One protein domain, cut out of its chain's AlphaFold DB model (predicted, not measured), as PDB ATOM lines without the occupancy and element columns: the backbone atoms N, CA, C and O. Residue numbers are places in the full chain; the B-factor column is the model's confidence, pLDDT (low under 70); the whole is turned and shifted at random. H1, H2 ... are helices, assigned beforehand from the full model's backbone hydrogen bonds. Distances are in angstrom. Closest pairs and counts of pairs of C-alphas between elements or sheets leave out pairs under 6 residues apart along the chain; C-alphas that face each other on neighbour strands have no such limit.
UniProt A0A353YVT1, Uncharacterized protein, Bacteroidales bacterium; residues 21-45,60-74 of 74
ATOM      1  N   GLU A  21      12.945  29.952 159.593       85.62
ATOM      2  CA  GLU A  21      13.459  30.929 158.624       85.62
ATOM      3  C   GLU A  21      13.630  32.296 159.294       85.62
ATOM      4  O   GLU A  21      14.675  32.926 159.157       85.62
ATOM      5  N   MET A  22      12.635  32.716 160.084       88.38
ATOM      6  CA  MET A  22      12.688  33.972 160.830       88.38
ATOM      7  C   MET A  22      13.830  33.970 161.852       88.38
ATOM      8  O   MET A  22      14.546  34.960 161.980       88.38
ATOM      9  N   GLU A  23      14.041  32.850 162.546       90.12
ATOM     10  CA  GLU A  23      15.161  32.692 163.480       90.12
ATOM     11  C   GLU A  23      16.520  32.777 162.770       90.12
ATOM     12  O   GLU A  23      17.405  33.515 163.211       90.12
ATOM     13  N   LEU A  24      16.680  32.079 161.642       89.56
ATOM     14  CA  LEU A  24      17.910  32.102 160.847       89.56
ATOM     15  C   LEU A  24      18.182  33.483 160.235       89.56
ATOM     16  O   LEU A  24      19.339  33.904 160.173       89.56
ATOM     17  N   GLU A  25      17.142  34.214 159.834       89.81
ATOM     18  CA  GLU A  25      17.250  35.586 159.336       89.81
ATOM     19  C   GLU A  25      17.696  36.551 160.446       89.81
ATOM     20  O   GLU A  25      18.601  37.360 160.241       89.81
ATOM     21  N   ILE A  26      17.151  36.422 161.659       91.69
ATOM     22  CA  ILE A  26      17.587  37.219 162.817       91.69
ATOM     23  C   ILE A  26      19.061  36.938 163.146       91.69
ATOM     24  O   ILE A  26      19.843  37.871 163.342       91.69
ATOM     25  N   ILE A  27      19.467  35.664 163.163       91.38
ATOM     26  CA  ILE A  27      20.868  35.258 163.361       91.38
ATOM     27  C   ILE A  27      21.758  35.862 162.272       91.38
ATOM     28  O   ILE A  27      22.829  36.400 162.559       91.38
ATOM     29  N   SER A  28      21.310  35.794 161.018       90.50
ATOM     30  CA  SER A  28      22.016  36.349 159.869       90.50
ATOM     31  C   SER A  28      22.273  37.847 160.037       90.50
ATOM     32  O   SER A  28      23.420  38.291 159.935       90.50
ATOM     33  N   GLN A  29      21.231  38.607 160.381       92.75
ATOM     34  CA  GLN A  29      21.316  40.045 160.623       92.75
ATOM     35  C   GLN A  29      22.227  40.375 161.810       92.75
ATOM     36  O   GLN A  29      23.002  41.328 161.741       92.75
ATOM     37  N   LEU A  30      22.183  39.587 162.889       93.44
ATOM     38  CA  LEU A  30      23.063  39.776 164.045       93.44
ATOM     39  C   LEU A  30      24.542  39.640 163.657       93.44
ATOM     40  O   LEU A  30      25.359  40.485 164.032       93.44
ATOM     41  N   ILE A  31      24.879  38.607 162.879       92.12
ATOM     42  CA  ILE A  31      26.241  38.377 162.380       92.12
ATOM     43  C   ILE A  31      26.661  39.519 161.444       92.12
ATOM     44  O   ILE A  31      27.761  40.053 161.582       92.12
ATOM     45  N   ASP A  32      25.783  39.941 160.531       91.06
ATOM     46  CA  ASP A  32      26.070  41.031 159.592       91.06
ATOM     47  C   ASP A  32      26.284  42.388 160.280       91.06
ATOM     48  O   ASP A  32      27.112  43.181 159.820       91.06
ATOM     49  N   ASN A  33      25.587  42.637 161.392       93.25
ATOM     50  CA  ASN A  33      25.720  43.850 162.201       93.25
ATOM     51  C   ASN A  33      26.903  43.806 163.184       93.25
ATOM     52  O   ASN A  33      27.237  44.832 163.776       93.25
ATOM     53  N   THR A  34      27.567  42.655 163.337       91.94
ATOM     54  CA  THR A  34      28.675  42.461 164.288       91.94
ATOM     55  C   THR A  34      29.969  42.084 163.555       91.94
ATOM     56  O   THR A  34      30.499  40.992 163.747       91.94
ATOM     57  N   PRO A  35      30.544  42.966 162.715       87.38
ATOM     58  CA  PRO A  35      31.668  42.613 161.839       87.38
ATOM     59  C   PRO A  35      32.934  42.165 162.586       87.38
ATOM     60  O   PRO A  35      33.753  41.449 162.010       87.38
ATOM     61  N   THR A  36      33.087  42.564 163.852       94.44
ATOM     62  CA  THR A  36      34.191  42.163 164.733       94.44
ATOM     63  C   THR A  36      34.190  40.659 165.020       94.44
ATOM     64  O   THR A  36      35.255  40.074 165.183       94.44
ATOM     65  N   ILE A  37      33.026  39.995 165.012       92.56
ATOM     66  CA  ILE A  37      32.962  38.543 165.235       92.56
ATOM     67  C   ILE A  37      33.692  37.778 164.126       92.56
ATOM     68  O   ILE A  37      34.400  36.812 164.394       92.56
ATOM     69  N   CYS A  38      33.600  38.265 162.885       90.88
ATOM     70  CA  CYS A  38      34.314  37.682 161.756       90.88
ATOM     71  C   CYS A  38      35.825  37.920 161.843       90.88
ATOM     72  O   CYS A  38      36.573  37.130 161.273       90.88
ATOM     73  N   ASP A  39      36.280  38.979 162.522       90.94
ATOM     74  CA  ASP A  39      37.710  39.210 162.763       90.94
ATOM     75  C   ASP A  39      38.272  38.193 163.751       90.94
ATOM     76  O   ASP A  39      39.312  37.605 163.469       90.94
ATOM     77  N   TYR A  40      37.557  37.922 164.848       91.50
ATOM     78  CA  TYR A  40      37.951  36.880 165.799       91.50
ATOM     79  C   TYR A  40      37.968  35.500 165.149       91.50
ATOM     80  O   TYR A  40      38.967  34.800 165.225       91.50
ATOM     81  N   VAL A  41      36.920  35.153 164.397       90.12
ATOM     82  CA  VAL A  41      36.887  33.895 163.636       90.12
ATOM     83  C   VAL A  41      38.052  33.822 162.646       90.12
ATOM     84  O   VAL A  41      38.676  32.777 162.495       90.12
ATOM     85  N   LEU A  42      38.375  34.920 161.958       88.44
ATOM     86  CA  LEU A  42      39.502  34.941 161.028       88.44
ATOM     87  C   LEU A  42      40.847  34.798 161.750       88.44
ATOM     88  O   LEU A  42      41.748  34.179 161.190       88.44
ATOM     89  N   GLN A  43      40.993  35.367 162.944       87.38
ATOM     90  CA  GLN A  43      42.179  35.204 163.773       87.38
ATOM     91  C   GLN A  43      42.321  33.744 164.214       87.38
ATOM     92  O   GLN A  43      43.302  33.114 163.827       87.38
ATOM     93  N   ASP A  44      41.322  33.183 164.900       87.81
ATOM     94  CA  ASP A  44      41.328  31.806 165.415       87.81
ATOM     95  C   ASP A  44      41.661  30.783 164.317       87.81
ATOM     96  O   ASP A  44      42.461  29.868 164.502       87.81
ATOM     97  N   LEU A  45      41.089  30.963 163.123       82.44
ATOM     98  CA  LEU A  45      41.294  30.054 161.992       82.44
ATOM     99  C   LEU A  45      42.655  30.211 161.295       82.44
ATOM    100  O   LEU A  45      42.978  29.403 160.423       82.44
ATOM    101  N   MET A  60      35.647  28.310 152.787       87.06
ATOM    102  CA  MET A  60      34.618  29.226 153.284       87.06
ATOM    103  C   MET A  60      35.215  30.550 153.793       87.06
ATOM    104  O   MET A  60      36.372  30.612 154.219       87.06
ATOM    105  N   SER A  61      34.438  31.627 153.748       89.38
ATOM    106  CA  SER A  61      34.778  32.885 154.418       89.38
ATOM    107  C   SER A  61      34.463  32.828 155.918       89.38
ATOM    108  O   SER A  61      33.722  31.958 156.373       89.38
ATOM    109  N   ALA A  62      35.040  33.737 156.709       90.56
ATOM    110  CA  ALA A  62      34.839  33.753 158.164       90.56
ATOM    111  C   ALA A  62      33.352  33.882 158.551       90.56
ATOM    112  O   ALA A  62      32.880  33.166 159.433       90.56
ATOM    113  N   ASP A  63      32.590  34.716 157.836       91.44
ATOM    114  CA  ASP A  63      31.140  34.842 158.020       91.44
ATOM    115  C   ASP A  63      30.376  33.551 157.677       91.44
ATOM    116  O   ASP A  63      29.416  33.201 158.356       91.44
ATOM    117  N   GLN A  64      30.811  32.805 156.660       90.62
ATOM    118  CA  GLN A  64      30.209  31.516 156.309       90.62
ATOM    119  C   GLN A  64      30.491  30.453 157.372       90.62
ATOM    120  O   GLN A  64      29.599  29.676 157.707       90.62
ATOM    121  N   VAL A  65      31.700  30.442 157.937       91.50
ATOM    122  CA  VAL A  65      32.053  29.496 159.001       91.50
ATOM    123  C   VAL A  65      31.229  29.738 160.253       91.50
ATOM    124  O   VAL A  65      30.678  28.782 160.793       91.50
ATOM    125  N   ILE A  66      31.071  30.989 160.691       92.88
ATOM    126  CA  ILE A  66      30.248  31.254 161.876       92.88
ATOM    127  C   ILE A  66      28.768  30.948 161.629       92.88
ATOM    128  O   ILE A  66      28.124  30.360 162.492       92.88
ATOM    129  N   ARG A  67      28.237  31.238 160.432       92.19
ATOM    130  CA  ARG A  67      26.864  30.852 160.059       92.19
ATOM    131  C   ARG A  67      26.676  29.335 160.125       92.19
ATOM    132  O   ARG A  67      25.713  28.872 160.727       92.19
ATOM    133  N   ALA A  68      27.613  28.565 159.573       91.44
ATOM    134  CA  ALA A  68      27.575  27.106 159.634       91.44
ATOM    135  C   ALA A  68      27.696  26.576 161.073       91.44
ATOM    136  O   ALA A  68      26.962  25.665 161.450       91.44
ATOM    137  N   ALA A  69      28.577  27.162 161.889       92.88
ATOM    138  CA  ALA A  69      28.770  26.768 163.283       92.88
ATOM    139  C   ALA A  69      27.522  27.016 164.145       92.88
ATOM    140  O   ALA A  69      27.178  26.178 164.976       92.88
ATOM    141  N   VAL A  70      26.822  28.135 163.927       92.25
ATOM    142  CA  VAL A  70      25.552  28.426 164.608       92.25
ATOM    143  C   VAL A  70      24.489  27.407 164.207       92.25
ATOM    144  O   VAL A  70      23.885  26.799 165.083       92.25
ATOM    145  N   VAL A  71      24.308  27.159 162.903       90.44
ATOM    146  CA  VAL A  71      23.329  26.175 162.404       90.44
ATOM    147  C   VAL A  71      23.627  24.764 162.912       90.44
ATOM    148  O   VAL A  71      22.702  24.046 163.255       90.44
ATOM    149  N   MET A  72      24.900  24.373 163.015       92.88
ATOM    150  CA  MET A  72      25.303  23.074 163.570       92.88
ATOM    151  C   MET A  72      24.912  22.901 165.049       92.88
ATOM    152  O   MET A  72      24.845  21.771 165.535       92.88
ATOM    153  N   ARG A  73      24.717  24.003 165.784       90.62
ATOM    154  CA  ARG A  73      24.393  23.985 167.214       90.62
ATOM    155  C   ARG A  73      22.892  24.091 167.507       90.62
ATOM    156  O   ARG A  73      22.516  23.829 168.652       90.62
ATOM    157  N   LEU A  74      22.091  24.481 166.517       81.94
ATOM    158  CA  LEU A  74      20.626  24.464 166.558       81.94
ATOM    159  C   LEU A  74      20.104  23.040 166.333       81.94
ATOM    160  O   LEU A  74      19.129  22.678 167.026       81.94
TER     161      LEU A  74
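AT A GLANCE: This is residues 21 to 45 and 60 to 74 of the 74 residues of an uncharacterized protein of Bacteroidales bacterium (UniProt A0A353YVT1). Two helices, H1 and H2, meet at a corner near their ends and make an L, and the third, H3, lies inside that corner, with its residues 62 to 66 packed on H2. From there H3 heads back, the opposite way to H1 and at a slant to it. The printed part has 40 residues with three named helices, in the order H1, H2, H3, and no named strand; the class is all helix. It is compact, with a radius of gyration of the C-alphas of 10.0 A, and the C-alphas span 29 by 21 by 14 A along the three main axes.

HOW THE PARTS SIT: Start with H1, residues 21 to 33, and pass through a tight link of one residue, Thr 34, into H2, residues 35 to 44. Look at Ile 31 and Ile 37: their C-alphas, 7.3 A apart, are the closest of these two helices, which are close but not clearly touching. The lines of H1 and H2 stand at 82 degrees, about perpendicular. Beyond the cut comes H3, residues 62 to 73, which touches H2 with its residues 62 to 66 alone; the closest C-alphas are those of Cys 38 and Ala 62, 5.3 A apart. H2 and H3 are about perpendicular, at 86 degrees. H1 and H3 only just touch, with 3 pairs of C-alphas within 8 A, through residues 28 to 31 of H1 and 63 to 67 of H3 alone. Their closest C-alphas are those of Ser 28 and Arg 67, 7.3 A apart. H1 and H3 run opposite ways at a steep tilt of 37 degrees, only just beyond shallow. In H1 and H3 every O i to N i+4 pair is within hydrogen-bond range; in H2 it is 5 of 6.

IN THESE COORDINATES: Find C-alpha 21 at (13.459, 30.929, 158.624); from there H1 runs 18.2 A to C-alpha 33. H2 begins at C-alpha 35, at (31.668, 42.613, 161.839), and covers 14.9 A to C-alpha 44. H3 runs 16.9 A from C-alpha 62 to C-alpha 73, which you find at (24.393, 23.985, 167.214).

THE WHOLE: The two C-alphas farthest apart are those of Met 22 and Gln 43, at 29.7 A. Residues 46 to 59 are not printed, and C-alphas 45 and 60 are 11.0 A apart across that cut; the link from H2 to H3 runs across it. Leu 74 is the chain's last residue. In the B-factor column of this predicted model the mean pLDDT of the printed part is 90.3, and no printed residue is under 70.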